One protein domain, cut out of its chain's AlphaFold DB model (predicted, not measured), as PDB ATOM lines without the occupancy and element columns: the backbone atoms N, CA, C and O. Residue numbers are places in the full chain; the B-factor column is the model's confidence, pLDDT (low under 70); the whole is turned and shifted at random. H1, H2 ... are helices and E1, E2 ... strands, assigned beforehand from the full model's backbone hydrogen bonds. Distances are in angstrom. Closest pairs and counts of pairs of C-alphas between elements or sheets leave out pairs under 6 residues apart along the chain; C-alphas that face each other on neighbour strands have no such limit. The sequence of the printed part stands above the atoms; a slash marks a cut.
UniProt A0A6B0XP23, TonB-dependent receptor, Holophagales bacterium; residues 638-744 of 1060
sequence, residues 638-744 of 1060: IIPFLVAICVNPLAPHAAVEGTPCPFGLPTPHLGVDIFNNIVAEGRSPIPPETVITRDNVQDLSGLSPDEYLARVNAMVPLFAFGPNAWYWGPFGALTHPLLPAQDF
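What this domain is: This is residues 638 to 744 of the 1060 residues of the protein "TonB-dependent receptor" of Holophagales bacterium (UniProt A0A6B0XP23). What is the picture? It has little regular structure: a body mostly of loops, with H3 and H4 on one side, short H1 and H2 on the other, and residues 739 to 744 sticking out. What builds it? The printed part has 107 residues, 32 in named elements, H1, H2, H3, H4, E1 in order; it is mixed and compact, with radius of gyration of the C-alphas 14.2 A and spans 43 by 37 by 22 A.

Where its parts are: Where is the longest helix? H4, residues 705 to 713, runs 12.2 A from C-alpha 705 at (-60.825, -37.846, 4.391). And the rest? H3 is residues 697 to 701, H2 653 to 656, H1 639 to 642; E1, 734 to 743, runs 24.1 A to C-alpha 743 at (-50.303, -26.451, 30.002).

How they stand to each other: What touches H4? H3 does, the closest C-alphas, Val 697 and Pro 705, being 6.1 A apart; H1 and H2 touch no helix. Does E1 pair? It pairs with no named strand, but its residues 734 to 735 pair antiparallel with 727 to 728. Are the helix backbones bonded? Each O i to N i+4 pair in H3 and H4 is within hydrogen-bond range; H1 and H2 are too short for one.

The domain as a whole: Which links are long? H2 to H3, 40 residues, and H4 to E1, 20; the printed part has no cut. Where is pLDDT under 70? At residues 716, 720 and 740 to 744.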
ATOM      1  N   ILE A 638     -33.668 -39.033  11.372       82.81
ATOM      2  CA  ILE A 638     -33.860 -40.186  12.267       82.81
ATOM      3  C   ILE A 638     -34.961 -40.005  13.327       82.81
ATOM      4  O   ILE A 638     -35.235 -40.951  14.066       82.81
ATOM      5  N   ILE A 639     -35.606 -38.833  13.410       82.69
ATOM      6  CA  ILE A 639     -36.654 -38.540  14.410       82.69
ATOM      7  C   ILE A 639     -37.727 -39.633  14.521       82.69
ATOM      8  O   ILE A 639     -37.989 -40.045  15.651       82.69
ATOM      9  N   PRO A 640     -38.295 -40.183  13.425       82.50
ATOM     10  CA  PRO A 640     -39.288 -41.254  13.514       82.50
ATOM     11  C   PRO A 640     -38.810 -42.448  14.350       82.50
ATOM     12  O   PRO A 640     -39.572 -42.954  15.169       82.50
ATOM     13  N   PHE A 641     -37.536 -42.848  14.238       77.94
ATOM     14  CA  PHE A 641     -36.981 -43.934  15.053       77.94
ATOM     15  C   PHE A 641     -36.911 -43.557  16.541       77.94
ATOM     16  O   PHE A 641     -37.241 -44.380  17.391       77.94
ATOM     17  N   LEU A 642     -36.528 -42.317  16.867       74.75
ATOM     18  CA  LEU A 642     -36.476 -41.840  18.255       74.75
ATOM     19  C   LEU A 642     -37.866 -41.836  18.916       74.75
ATOM     20  O   LEU A 642     -37.968 -42.084  20.114       74.75
ATOM     21  N   VAL A 643     -38.929 -41.648  18.129       74.38
ATOM     22  CA  VAL A 643     -40.333 -41.655  18.584       74.38
ATOM     23  C   VAL A 643     -41.036 -42.999  18.332       74.38
ATOM     24  O   VAL A 643     -42.258 -43.077  18.228       74.38
ATOM     25  N   ALA A 644     -40.257 -44.081  18.244       76.44
ATOM     26  CA  ALA A 644     -40.712 -45.464  18.076       76.44
ATOM     27  C   ALA A 644     -41.468 -45.796  16.766       76.44
ATOM     28  O   ALA A 644     -42.093 -46.854  16.676       76.44
ATOM     29  N   ILE A 645     -41.357 -44.986  15.710       82.06
ATOM     30  CA  ILE A 645     -41.839 -45.305  14.354       82.06
ATOM     31  C   ILE A 645     -40.664 -45.788  13.492       82.06
ATOM     32  O   ILE A 645     -39.886 -45.004  12.948       82.06
ATOM     33  N   CYS A 646     -40.533 -47.104  13.325       85.44
ATOM     34  CA  CYS A 646     -39.397 -47.685  12.611       85.44
ATOM     35  C   CYS A 646     -39.612 -47.759  11.087       85.44
ATOM     36  O   CYS A 646     -39.890 -48.827  10.544       85.44
ATOM     37  N   VAL A 647     -39.493 -46.628  10.386       86.12
ATOM     38  CA  VAL A 647     -39.699 -46.521   8.927       86.12
ATOM     39  C   VAL A 647     -38.431 -46.847   8.133       86.12
ATOM     40  O   VAL A 647     -37.377 -46.279   8.380       86.12
ATOM     41  N   ASN A 648     -38.538 -47.677   7.097       85.75
ATOM     42  CA  ASN A 648     -37.538 -47.789   6.041       85.75
ATOM     43  C   ASN A 648     -37.879 -46.828   4.889       85.75
ATOM     44  O   ASN A 648     -38.857 -47.091   4.187       85.75
ATOM     45  N   PRO A 649     -37.101 -45.761   4.626       79.56
ATOM     46  CA  PRO A 649     -37.456 -44.818   3.570       79.56
ATOM     47  C   PRO A 649     -36.966 -45.261   2.170       79.56
ATOM     48  O   PRO A 649     -37.304 -44.620   1.181       79.56
ATOM     49  N   LEU A 650     -36.203 -46.367   2.057       82.50
ATOM     50  CA  LEU A 650     -35.748 -46.950   0.776       82.50
ATOM     51  C   LEU A 650     -36.648 -48.078   0.249       82.50
ATOM     52  O   LEU A 650     -36.588 -48.395  -0.940       82.50
ATOM     53  N   ALA A 651     -37.402 -48.747   1.122       88.31
ATOM     54  CA  ALA A 651     -38.051 -50.017   0.811       88.31
ATOM     55  C   ALA A 651     -39.582 -49.940   0.946       88.31
ATOM     56  O   ALA A 651     -40.080 -49.394   1.935       88.31
ATOM     57  N   PRO A 652     -40.348 -50.532   0.005       91.69
ATOM     58  CA  PRO A 652     -41.787 -50.689   0.168       91.69
ATOM     59  C   PRO A 652     -42.090 -51.653   1.323       91.69
ATOM     60  O   PRO A 652     -41.297 -52.547   1.631       91.69
ATOM     61  N   HIS A 653     -43.254 -51.507   1.947       91.25
ATOM     62  CA  HIS A 653     -43.632 -52.203   3.172       91.25
ATOM     63  C   HIS A 653     -43.559 -53.723   3.019       91.25
ATOM     64  O   HIS A 653     -42.944 -54.381   3.852       91.25
ATOM     65  N   ALA A 654     -44.024 -54.261   1.890       90.50
ATOM     66  CA  ALA A 654     -43.956 -55.690   1.571       90.50
ATOM     67  C   ALA A 654     -42.525 -56.281   1.517       90.50
ATOM     68  O   ALA A 654     -42.371 -57.501   1.495       90.50
ATOM     69  N   ALA A 655     -41.472 -55.453   1.470       91.62
ATOM     70  CA  ALA A 655     -40.075 -55.898   1.515       91.62
ATOM     71  C   ALA A 655     -39.472 -55.918   2.936       91.62
ATOM     72  O   ALA A 655     -38.416 -56.520   3.132       91.62
ATOM     73  N   VAL A 656     -40.120 -55.268   3.911       89.38
ATOM     74  CA  VAL A 656     -39.655 -55.143   5.310       89.38
ATOM     75  C   VAL A 656     -40.655 -55.676   6.344       89.38
ATOM     76  O   VAL A 656     -40.282 -55.890   7.499       89.38
ATOM     77  N   GLU A 657     -41.897 -55.943   5.935       87.38
ATOM     78  CA  GLU A 657     -42.965 -56.510   6.759       87.38
ATOM     79  C   GLU A 657     -42.503 -57.788   7.483       87.38
ATOM     80  O   GLU A 657     -41.903 -58.692   6.900       87.38
ATOM     81  N   GLY A 658     -42.754 -57.849   8.793       82.12
ATOM     82  CA  GLY A 658     -42.332 -58.965   9.645       82.12
ATOM     83  C   GLY A 658     -40.845 -58.977  10.030       82.12
ATOM     84  O   GLY A 658     -40.443 -59.853  10.797       82.12
ATOM     85  N   THR A 659     -40.026 -58.024   9.566       87.25
ATOM     86  CA  THR A 659     -38.654 -57.849  10.075       87.25
ATOM     87  C   THR A 659     -38.642 -57.003  11.361       87.25
ATOM     88  O   THR A 659     -39.437 -56.065  11.488       87.25
ATOM     89  N   PRO A 660     -37.780 -57.324  12.347       83.12
ATOM     90  CA  PRO A 660     -37.622 -56.499  13.541       83.12
ATOM     91  C   PRO A 660     -36.943 -55.172  13.187       83.12
ATOM     92  O   PRO A 660     -36.120 -55.118  12.269       83.12
ATOM     93  N   CYS A 661     -37.243 -54.116  13.942       82.00
ATOM     94  CA  CYS A 661     -36.590 -52.828  13.747       82.00
ATOM     95  C   CYS A 661     -35.058 -52.943  13.933       82.00
ATOM     96  O   CYS A 661     -34.618 -53.430  14.981       82.00
ATOM     97  N   PRO A 662     -34.222 -52.465  12.986       76.62
ATOM     98  CA  PRO A 662     -32.760 -52.565  13.084       76.62
ATOM     99  C   PRO A 662     -32.157 -51.828  14.293       76.62
ATOM    100  O   PRO A 662     -31.038 -52.140  14.692       76.62
ATOM    101  N   PHE A 663     -32.901 -50.899  14.900       72.94
ATOM    102  CA  PHE A 663     -32.500 -50.137  16.088       72.94
ATOM    103  C   PHE A 663     -32.974 -50.754  17.419       72.94
ATOM    104  O   PHE A 663     -32.821 -50.140  18.468       72.94
ATOM    105  N   GLY A 664     -33.562 -51.959  17.404       73.31
ATOM    106  CA  GLY A 664     -34.007 -52.656  18.622       73.31
ATOM    107  C   GLY A 664     -35.290 -52.106  19.259       73.31
ATOM    108  O   GLY A 664     -35.633 -52.503  20.372       73.31
ATOM    109  N   LEU A 665     -36.004 -51.218  18.562       75.56
ATOM    110  CA  LEU A 665     -37.292 -50.669  18.994       75.56
ATOM    111  C   LEU A 665     -38.384 -51.759  19.028       75.56
ATOM    112  O   LEU A 665     -38.332 -52.698  18.228       75.56
ATOM    113  N   PRO A 666     -39.399 -51.635  19.905       73.31
ATOM    114  CA  PRO A 666     -40.468 -52.628  20.050       73.31
ATOM    115  C   PRO A 666     -41.489 -52.639  18.897       73.31
ATOM    116  O   PRO A 666     -42.391 -53.476  18.901       73.31
ATOM    117  N   THR A 667     -41.376 -51.732  17.923       77.38
ATOM    118  CA  THR A 667     -42.266 -51.636  16.758       77.38
ATOM    119  C   THR A 667     -41.735 -52.401  15.539       77.38
ATOM    120  O   THR A 667     -40.520 -52.563  15.373       77.38
ATOM    121  N   PRO A 668     -42.628 -52.908  14.666       83.06
ATOM    122  CA  PRO A 668     -42.224 -53.570  13.431       83.06
ATOM    123  C   PRO A 668     -41.594 -52.580  12.443       83.06
ATOM    124  O   PRO A 668     -41.888 -51.387  12.450       83.06
ATOM    125  N   HIS A 669     -40.741 -53.092  11.557       87.62
ATOM    126  CA  HIS A 669     -40.124 -52.305  10.491       87.62
ATOM    127  C   HIS A 669     -41.171 -51.994   9.402       87.62
ATOM    128  O   HIS A 669     -41.711 -52.894   8.751       87.62
ATOM    129  N   LEU A 670     -41.492 -50.714   9.229       89.69
ATOM    130  CA  LEU A 670     -42.477 -50.202   8.273       89.69
ATOM    131  C   LEU A 670     -41.788 -49.809   6.965       89.69
ATOM    132  O   LEU A 670     -40.602 -49.497   6.965       89.69
ATOM    133  N   GLY A 671     -42.514 -49.807   5.846       89.62
ATOM    134  CA  GLY A 671     -41.977 -49.331   4.567       89.62
ATOM    135  C   GLY A 671     -42.546 -47.985   4.143       89.62
ATOM    136  O   GLY A 671     -43.603 -47.560   4.616       89.62
ATOM    137  N   VAL A 672     -41.841 -47.350   3.213       89.88
ATOM    138  CA  VAL A 672     -42.077 -45.982   2.727       89.88
ATOM    139  C   VAL A 672     -43.479 -45.753   2.131       89.88
ATOM    140  O   VAL A 672     -44.018 -44.654   2.199       89.88
ATOM    141  N   ASP A 673     -44.101 -46.798   1.580       92.00
ATOM    142  CA  ASP A 673     -45.371 -46.755   0.843       92.00
ATOM    143  C   ASP A 673     -46.595 -47.216   1.657       92.00
ATOM    144  O   ASP A 673     -47.682 -47.377   1.099       92.00
ATOM    145  N   ILE A 674     -46.454 -47.451   2.966       91.38
ATOM    146  CA  ILE A 674     -47.527 -48.037   3.786       91.38
ATOM    147  C   ILE A 674     -48.835 -47.226   3.735       91.38
ATOM    148  O   ILE A 674     -49.909 -47.802   3.566       91.38
ATOM    149  N   PHE A 675     -48.747 -45.893   3.786       92.06
ATOM    150  CA  PHE A 675     -49.908 -45.007   3.661       92.06
ATOM    151  C   PHE A 675     -50.408 -44.890   2.216       92.06
ATOM    152  O   PHE A 675     -51.613 -44.878   1.980       92.06
ATOM    153  N   ASN A 676     -49.511 -44.919   1.226       93.81
ATOM    154  CA  ASN A 676     -49.868 -44.883  -0.194       93.81
ATOM    155  C   ASN A 676     -50.745 -46.068  -0.634       93.81
ATOM    156  O   ASN A 676     -51.508 -45.951  -1.594       93.81
ATOM    157  N   ASN A 677     -50.661 -47.197   0.070       92.62
ATOM    158  CA  ASN A 677     -51.489 -48.378  -0.171       92.62
ATOM    159  C   ASN A 677     -52.901 -48.293   0.463       92.62
ATOM    160  O   ASN A 677     -53.727 -49.178   0.229       92.62
ATOM    161  N   ILE A 678     -53.225 -47.240   1.228       93.94
ATOM    162  CA  ILE A 678     -54.560 -47.031   1.815       93.94
ATOM    163  C   ILE A 678     -55.500 -46.437   0.759       93.94
ATOM    164  O   ILE A 678     -55.644 -45.224   0.627       93.94
ATOM    165  N   VAL A 679     -56.169 -47.302  -0.003       95.38
ATOM    166  CA  VAL A 679     -57.075 -46.889  -1.088       95.38
ATOM    167  C   VAL A 679     -58.414 -47.635  -1.077       95.38
ATOM    168  O   VAL A 679     -58.587 -48.663  -0.414       95.38
ATOM    169  N   ALA A 680     -59.400 -47.098  -1.795       95.06
ATOM    170  CA  ALA A 680     -60.678 -47.753  -2.051       95.06
ATOM    171  C   ALA A 680     -60.502 -49.061  -2.845       95.06
ATOM    172  O   ALA A 680     -59.542 -49.234  -3.598       95.06
ATOM    173  N   GLU A 681     -61.444 -49.995  -2.686       92.44
ATOM    174  CA  GLU A 681     -61.377 -51.298  -3.353       92.44
ATOM    175  C   GLU A 681     -61.350 -51.139  -4.884       92.44
ATOM    176  O   GLU A 681     -62.136 -50.390  -5.464       92.44
ATOM    177  N   GLY A 682     -60.416 -51.829  -5.544       88.62
ATOM    178  CA  GLY A 682     -60.213 -51.741  -6.993       88.62
ATOM    179  C   GLY A 682     -59.418 -50.521  -7.476       88.62
ATOM    180  O   GLY A 682     -59.175 -50.407  -8.679       88.62
ATOM    181  N   ARG A 683     -58.975 -49.626  -6.582       91.31
ATOM    182  CA  ARG A 683     -58.100 -48.498  -6.931       91.31
ATOM    183  C   ARG A 683     -56.615 -48.901  -6.895       91.31
ATOM    184  O   ARG A 683     -56.220 -49.804  -6.165       91.31
ATOM    185  N   SER A 684     -55.783 -48.235  -7.699       93.06
ATOM    186  CA  SER A 684     -54.315 -48.324  -7.597       93.06
ATOM    187  C   SER A 684     -53.780 -47.505  -6.407       93.06
ATOM    188  O   SER A 684     -54.422 -46.509  -6.064       93.06
ATOM    189  N   PRO A 685     -52.621 -47.871  -5.820       93.81
ATOM    190  CA  PRO A 685     -51.959 -47.089  -4.772       93.81
ATOM    191  C   PRO A 685     -51.672 -45.638  -5.182       93.81
ATOM    192  O   PRO A 685     -51.496 -45.336  -6.367       93.81
ATOM    193  N   ILE A 686     -51.580 -44.752  -4.191       94.88
ATOM    194  CA  ILE A 686     -51.176 -43.352  -4.370       94.88
ATOM    195  C   ILE A 686     -49.722 -43.321  -4.884       94.88
ATOM    196  O   ILE A 686     -48.874 -44.000  -4.299       94.88
ATOM    197  N   PRO A 687     -49.378 -42.555  -5.939       93.44
ATOM    198  CA  PRO A 687     -48.017 -42.554  -6.473       93.44
ATOM    199  C   PRO A 687     -46.956 -42.139  -5.429       93.44
ATOM    200  O   PRO A 687     -47.255 -41.314  -4.559       93.44
ATOM    201  N   PRO A 688     -45.718 -42.662  -5.508       89.44
ATOM    202  CA  PRO A 688     -44.588 -42.198  -4.696       89.44
ATOM    203  C   PRO A 688     -44.403 -40.675  -4.751       89.44
ATOM    204  O   PRO A 688     -44.714 -40.062  -5.772       89.44
ATOM    205  N   GLU A 689     -43.883 -40.077  -3.672       87.31
ATOM    206  CA  GLU A 689     -43.613 -38.624  -3.569       87.31
ATOM    207  C   GLU A 689     -44.841 -37.723  -3.839       87.31
ATOM    208  O   GLU A 689     -44.710 -36.552  -4.206       87.31
ATOM    209  N   THR A 690     -46.055 -38.261  -3.688       92.25
ATOM    210  CA  THR A 690     -47.289 -37.471  -3.766       92.25
ATOM    211  C   THR A 690     -47.585 -36.875  -2.399       92.25
ATOM    212  O   THR A 690     -47.621 -37.597  -1.404       92.25
ATOM    213  N   VAL A 691     -47.843 -35.570  -2.357       94.06
ATOM    214  CA  VAL A 691     -48.338 -34.884  -1.159       94.06
ATOM    215  C   VAL A 691     -49.778 -35.338  -0.884       94.06
ATOM    216  O   VAL A 691     -50.644 -35.177  -1.743       94.06
ATOM    217  N   ILE A 692     -50.028 -35.913   0.291       93.81
ATOM    218  CA  ILE A 692     -51.324 -36.412   0.759       93.81
ATOM    219  C   ILE A 692     -51.866 -35.416   1.787       93.81
ATOM    220  O   ILE A 692     -51.365 -35.346   2.911       93.81
ATOM    221  N   THR A 693     -52.905 -34.673   1.417       94.94
ATOM    222  CA  THR A 693     -53.606 -33.747   2.314       94.94
ATOM    223  C   THR A 693     -55.083 -34.085   2.434       94.94
ATOM    224  O   THR A 693     -55.669 -34.709   1.548       94.94
ATOM    225  N   ARG A 694     -55.718 -33.604   3.504       95.75
ATOM    226  CA  ARG A 694     -57.168 -33.672   3.724       95.75
ATOM    227  C   ARG A 694     -57.986 -33.276   2.488       95.75
ATOM    228  O   ARG A 694     -59.002 -33.908   2.215       95.75
ATOM    229  N   ASP A 695     -57.530 -32.278   1.736       95.75
ATOM    230  CA  ASP A 695     -58.258 -31.736   0.583       95.75
ATOM    231  C   ASP A 695     -58.103 -32.584  -0.688       95.75
ATOM    232  O   ASP A 695     -59.006 -32.607  -1.521       95.75
ATOM    233  N   ASN A 696     -56.986 -33.307  -0.846       95.81
ATOM    234  CA  ASN A 696     -56.711 -34.107  -2.045       95.81
ATOM    235  C   ASN A 696     -56.854 -35.627  -1.836       95.81
ATOM    236  O   ASN A 696     -56.951 -36.376  -2.810       95.81
ATOM    237  N   VAL A 697     -56.908 -36.106  -0.589       95.56
ATOM    238  CA  VAL A 697     -56.881 -37.541  -0.271       95.56
ATOM    239  C   VAL A 697     -58.062 -38.304  -0.868       95.56
ATOM    240  O   VAL A 697     -57.905 -39.468  -1.236       95.56
ATOM    241  N   GLN A 698     -59.219 -37.664  -1.048       96.44
ATOM    242  CA  GLN A 698     -60.358 -38.279  -1.732       96.44
ATOM    243  C   GLN A 698     -60.059 -38.534  -3.211       96.44
ATOM    244  O   GLN A 698     -60.252 -39.651  -3.705       96.44
ATOM    245  N   ASP A 699     -59.483 -37.546  -3.888       96.38
ATOM    246  CA  ASP A 699     -59.065 -37.666  -5.279       96.38
ATOM    247  C   ASP A 699     -57.869 -38.608  -5.452       96.38
ATOM    248  O   ASP A 699     -57.778 -39.247  -6.499       96.38
ATOM    249  N   LEU A 700     -57.013 -38.794  -4.436       95.12
ATOM    250  CA  LEU A 700     -55.864 -39.717  -4.460       95.12
ATOM    251  C   LEU A 700     -56.190 -41.168  -4.064       95.12
ATOM    252  O   LEU A 700     -55.651 -42.091  -4.673       95.12
ATOM    253  N   SER A 701     -57.070 -41.384  -3.084       95.75
ATOM    254  CA  SER A 701     -57.350 -42.704  -2.486       95.75
ATOM    255  C   SER A 701     -58.726 -43.276  -2.835       95.75
ATOM    256  O   SER A 701     -58.916 -44.490  -2.803       95.75
ATOM    257  N   GLY A 702     -59.694 -42.433  -3.215       95.81
ATOM    258  CA  GLY A 702     -61.093 -42.827  -3.428       95.81
ATOM    259  C   GLY A 702     -61.897 -43.022  -2.137       95.81
ATOM    260  O   GLY A 702     -63.028 -43.495  -2.205       95.81
ATOM    261  N   LEU A 703     -61.317 -42.683  -0.986       96.69
ATOM    262  CA  LEU A 703     -61.941 -42.677   0.335       96.69
ATOM    263  C   LEU A 703     -62.186 -41.228   0.753       96.69
ATOM    264  O   LEU A 703     -61.353 -40.372   0.469       96.69
ATOM    265  N   SER A 704     -63.277 -40.929   1.455       97.56
ATOM    266  CA  SER A 704     -63.403 -39.614   2.098       97.56
ATOM    267  C   SER A 704     -62.267 -39.386   3.117       97.56
ATOM    268  O   SER A 704     -61.689 -40.362   3.613       97.56
ATOM    269  N   PRO A 705     -61.928 -38.129   3.466       96.75
ATOM    270  CA  PRO A 705     -60.825 -37.846   4.391       96.75
ATOM    271  C   PRO A 705     -60.976 -38.531   5.757       96.75
ATOM    272  O   PRO A 705     -59.976 -38.942   6.348       96.75
ATOM    273  N   ASP A 706     -62.215 -38.720   6.218       96.31
ATOM    274  CA  ASP A 706     -62.532 -39.417   7.467       96.31
ATOM    275  C   ASP A 706     -62.383 -40.945   7.327       96.31
ATOM    276  O   ASP A 706     -61.849 -41.600   8.220       96.31
ATOM    277  N   GLU A 707     -62.789 -41.535   6.195       96.25
ATOM    278  CA  GLU A 707     -62.596 -42.969   5.916       96.25
ATOM    279  C   GLU A 707     -61.117 -43.336   5.757       96.25
ATOM    280  O   GLU A 707     -60.688 -44.394   6.223       96.25
ATOM    281  N   TYR A 708     -60.331 -42.475   5.105       96.00
ATOM    282  CA  TYR A 708     -58.887 -42.652   4.984       96.00
ATOM    283  C   TYR A 708     -58.219 -42.585   6.363       96.00
ATOM    284  O   TYR A 708     -57.484 -43.500   6.741       96.00
ATOM    285  N   LEU A 709     -58.547 -41.561   7.160       94.94
ATOM    286  CA  LEU A 709     -58.011 -41.397   8.510       94.94
ATOM    287  C   LEU A 709     -58.416 -42.543   9.452       94.94
ATOM    288  O   LEU A 709     -57.595 -43.023  10.235       94.94
ATOM    289  N   ALA A 710     -59.650 -43.043   9.347       93.69
ATOM    290  CA  ALA A 710     -60.104 -44.210  10.100       93.69
ATOM    291  C   ALA A 710     -59.301 -45.478   9.753       93.69
ATOM    292  O   ALA A 710     -59.040 -46.299  10.633       93.69
ATOM    293  N   ARG A 711     -58.862 -45.638   8.495       93.19
ATOM    294  CA  ARG A 711     -57.987 -46.751   8.088       93.19
ATOM    295  C   ARG A 711     -56.551 -46.589   8.579       93.19
ATOM    296  O   ARG A 711     -55.978 -47.586   9.005       93.19
ATOM    297  N   VAL A 712     -56.000 -45.371   8.583       91.75
ATOM    298  CA  VAL A 712     -54.699 -45.075   9.217       91.75
ATOM    299  C   VAL A 712     -54.752 -45.440  10.705       91.75
ATOM    300  O   VAL A 712     -53.946 -46.234  11.183       91.75
ATOM    301  N   ASN A 713     -55.768 -44.959  11.424       90.19
ATOM    302  CA  ASN A 713     -55.945 -45.238  12.851       90.19
ATOM    303  C   ASN A 713     -56.301 -46.699  13.177       90.19
ATOM    304  O   ASN A 713     -56.138 -47.116  14.320       90.19
ATOM    305  N   ALA A 714     -56.735 -47.504  12.203       89.38
ATOM    306  CA  ALA A 714     -56.917 -48.945  12.379       89.38
ATOM    307  C   ALA A 714     -55.589 -49.733  12.377       89.38
ATOM    308  O   ALA A 714     -55.562 -50.880  12.824       89.38
ATOM    309  N   MET A 715     -54.478 -49.132  11.931       84.62
ATOM    310  CA  MET A 715     -53.146 -49.758  11.890       84.62
ATOM    311  C   MET A 715     -52.413 -49.760  13.247       84.62
ATOM    312  O   MET A 715     -51.196 -49.924  13.280       84.62
ATOM    313  N   VAL A 716     -53.132 -49.625  14.372       69.38
ATOM    314  CA  VAL A 716     -52.577 -49.559  15.746       69.38
ATOM    315  C   VAL A 716     -51.441 -50.563  16.021       69.38
ATOM    316  O   VAL A 716     -50.426 -50.132  16.554       69.38
ATOM    317  N   PRO A 717     -51.506 -51.859  15.633       73.44
ATOM    318  CA  PRO A 717     -50.432 -52.821  15.930       73.44
ATOM    319  C   PRO A 717     -49.075 -52.526  15.266       73.44
ATOM    320  O   PRO A 717     -48.092 -53.194  15.583       73.44
ATOM    321  N   LEU A 718     -49.023 -51.587  14.317       75.62
ATOM    322  CA  LEU A 718     -47.816 -51.193  13.590       75.62
ATOM    323  C   LEU A 718     -47.109 -49.979  14.212       75.62
ATOM    324  O   LEU A 718     -45.962 -49.700  13.866       75.62
ATOM    325  N   PHE A 719     -47.764 -49.283  15.144       74.12
ATOM    326  CA  PHE A 719     -47.267 -48.070  15.790       74.12
ATOM    327  C   PHE A 719     -47.210 -48.254  17.313       74.12
ATOM    328  O   PHE A 719     -47.952 -49.047  17.882       74.12
ATOM    329  N   ALA A 720     -46.349 -47.500  18.003       69.75
ATOM    330  CA  ALA A 720     -46.244 -47.554  19.467       69.75
ATOM    331  C   ALA A 720     -47.376 -46.798  20.203       69.75
ATOM    332  O   ALA A 720     -47.356 -46.695  21.428       69.75
ATOM    333  N   PHE A 721     -48.342 -46.244  19.464       73.38
ATOM    334  CA  PHE A 721     -49.348 -45.310  19.966       73.38
ATOM    335  C   PHE A 721     -50.731 -45.957  20.114       73.38
ATOM    336  O   PHE A 721     -51.013 -47.017  19.558       73.38
ATOM    337  N   GLY A 722     -51.617 -45.298  20.866       72.12
ATOM    338  CA  GLY A 722     -52.999 -45.742  21.053       72.12
ATOM    339  C   GLY A 722     -53.887 -45.589  19.803       72.12
ATOM    340  O   GLY A 722     -53.476 -45.003  18.799       72.12
ATOM    341  N   PRO A 723     -55.136 -46.090  19.850       74.00
ATOM    342  CA  PRO A 723     -56.123 -45.815  18.807       74.00
ATOM    343  C   PRO A 723     -56.412 -44.308  18.711       74.00
ATOM    344  O   PRO A 723     -56.469 -43.625  19.731       74.00
ATOM    345  N   ASN A 724     -56.660 -43.815  17.494       80.50
ATOM    346  CA  ASN A 724     -56.880 -42.391  17.179       80.50
ATOM    347  C   ASN A 724     -55.659 -41.473  17.406       80.50
ATOM    348  O   ASN A 724     -55.832 -40.276  17.607       80.50
ATOM    349  N   ALA A 725     -54.435 -42.014  17.362       82.81
ATOM    350  CA  ALA A 725     -53.207 -41.218  17.461       82.81
ATOM    351  C   ALA A 725     -52.942 -40.316  16.240       82.81
ATOM    352  O   ALA A 725     -52.251 -39.311  16.372       82.81
ATOM    353  N   TRP A 726     -53.477 -40.662  15.064       89.62
ATOM    354  CA  TRP A 726     -53.316 -39.879  13.838       89.62
ATOM    355  C   TRP A 726     -54.514 -38.962  13.586       89.62
ATOM    356  O   TRP A 726     -55.665 -39.361  13.789       89.62
ATOM    357  N   TYR A 727     -54.252 -37.773  13.048       92.25
ATOM    358  CA  TYR A 727     -55.255 -36.806  12.604       92.25
ATOM    359  C   TYR A 727     -54.756 -35.973  11.409       92.25
ATOM    360  O   TYR A 727     -53.644 -36.168  10.920       92.25
ATOM    361  N   TRP A 728     -55.607 -35.077  10.900       93.12
ATOM    362  CA  TRP A 728     -55.239 -34.096   9.875       93.12
ATOM    363  C   TRP A 728     -54.744 -32.811  10.554       93.12
ATOM    364  O   TRP A 728     -55.552 -32.117  11.172       93.12
ATOM    365  N   GLY A 729     -53.443 -32.516  10.465       87.00
ATOM    366  CA  GLY A 729     -52.819 -31.352  11.106       87.00
ATOM    367  C   GLY A 729     -53.157 -30.003  10.445       87.00
ATOM    368  O   GLY A 729     -53.889 -29.971   9.451       87.00
ATOM    369  N   PRO A 730     -52.600 -28.877  10.945       81.06
ATOM    370  CA  PRO A 730     -52.966 -27.518  10.512       81.06
ATOM    371  C   PRO A 730     -52.812 -27.262   9.006       81.06
ATOM    372  O   PRO A 730     -53.675 -26.652   8.384       81.06
ATOM    373  N   PHE A 731     -51.760 -27.812   8.392       86.06
ATOM    374  CA  PHE A 731     -51.515 -27.737   6.945       86.06
ATOM    375  C   PHE A 731     -52.192 -28.866   6.144       86.06
ATOM    376  O   PHE A 731     -51.798 -29.183   5.023       86.06
ATOM    377  N   GLY A 732     -53.170 -29.551   6.737       90.19
ATOM    378  CA  GLY A 732     -53.910 -30.646   6.115       90.19
ATOM    379  C   GLY A 732     -53.122 -31.944   5.916       90.19
ATOM    380  O   GLY A 732     -53.677 -32.864   5.324       90.19
ATOM    381  N   ALA A 733     -51.872 -32.050   6.379       92.25
ATOM    382  CA  ALA A 733     -51.059 -33.271   6.321       92.25
ATOM    383  C   ALA A 733     -51.513 -34.334   7.347       92.25
ATOM    384  O   ALA A 733     -52.221 -34.017   8.304       92.25
ATOM    385  N   LEU A 734     -51.095 -35.594   7.167       92.44
ATOM    386  CA  LEU A 734     -51.218 -36.615   8.217       92.44
ATOM    387  C   LEU A 734     -50.260 -36.300   9.369       92.44
ATOM    388  O   LEU A 734     -49.058 -36.171   9.147       92.44
ATOM    389  N   THR A 735     -50.778 -36.256  10.589       91.25
ATOM    390  CA  THR A 735     -50.053 -35.787  11.774       91.25
ATOM    391  C   THR A 735     -50.344 -36.688  12.971       91.25
ATOM    392  O   THR A 735     -51.432 -37.257  13.069       91.25
ATOM    393  N   HIS A 736     -49.387 -36.816  13.889       87.69
ATOM    394  CA  HIS A 736     -49.611 -37.337  15.239       87.69
ATOM    395  C   HIS A 736     -48.904 -36.430  16.264       87.69
ATOM    396  O   HIS A 736     -47.919 -35.776  15.903       87.69
ATOM    397  N   PRO A 737     -49.342 -36.407  17.536       82.25
ATOM    398  CA  PRO A 737     -48.667 -35.617  18.555       82.25
ATOM    399  C   PRO A 737     -47.281 -36.201  18.840       82.25
ATOM    400  O   PRO A 737     -47.128 -37.413  19.025       82.25
ATOM    401  N   LEU A 738     -46.278 -35.326  18.867       80.88
ATOM    402  CA  LEU A 738     -44.927 -35.599  19.357       80.88
ATOM    403  C   LEU A 738     -44.863 -35.340  20.866       80.88
ATOM    404  O   LEU A 738     -44.427 -36.202  21.626       80.88
ATOM    405  N   LEU A 739     -45.386 -34.187  21.286       71.88
ATOM    406  CA  LEU A 739     -45.717 -33.870  22.669       71.88
ATOM    407  C   LEU A 739     -47.240 -33.681  22.758       71.88
ATOM    408  O   LEU A 739     -47.796 -32.881  22.001       71.88
ATOM    409  N   PRO A 740     -47.949 -34.404  23.644       67.25
ATOM    410  CA  PRO A 740     -49.369 -34.155  23.866       67.25
ATOM    411  C   PRO A 740     -49.563 -32.750  24.448       67.25
ATOM    412  O   PRO A 740     -48.688 -32.260  25.155       67.25
ATOM    413  N   ALA A 741     -50.728 -32.137  24.215       67.94
ATOM    414  CA  ALA A 741     -51.030 -30.799  24.726       67.94
ATOM    415  C   ALA A 741     -50.787 -30.691  26.242       67.94
ATOM    416  O   ALA A 741     -51.497 -31.335  27.031       67.94
ATOM    417  N   GLN A 742     -49.815 -29.864  26.622       64.69
ATOM    418  CA  GLN A 742     -49.392 -29.565  27.990       64.69
ATOM    419  C   GLN A 742     -49.695 -28.100  28.304       64.69
ATOM    420  O   GLN A 742     -49.497 -27.227  27.465       64.69
ATOM    421  N   ASP A 743     -50.172 -27.822  29.512       63.22
ATOM    422  CA  ASP A 743     -50.303 -26.451  30.002       63.22
ATOM    423  C   ASP A 743     -48.899 -25.885  30.293       63.22
ATOM    424  O   ASP A 743     -48.014 -26.639  30.706       63.22
ATOM    425  N   PHE A 744     -48.673 -24.587  30.057       62.50
ATOM    426  CA  PHE A 744     -47.361 -23.940  30.236       62.50
ATOM    427  C   PHE A 744     -47.394 -22.973  31.439       62.50
ATOM    428  O   PHE A 744     -47.631 -21.775  31.268       62.50
TER     429      PHE A 744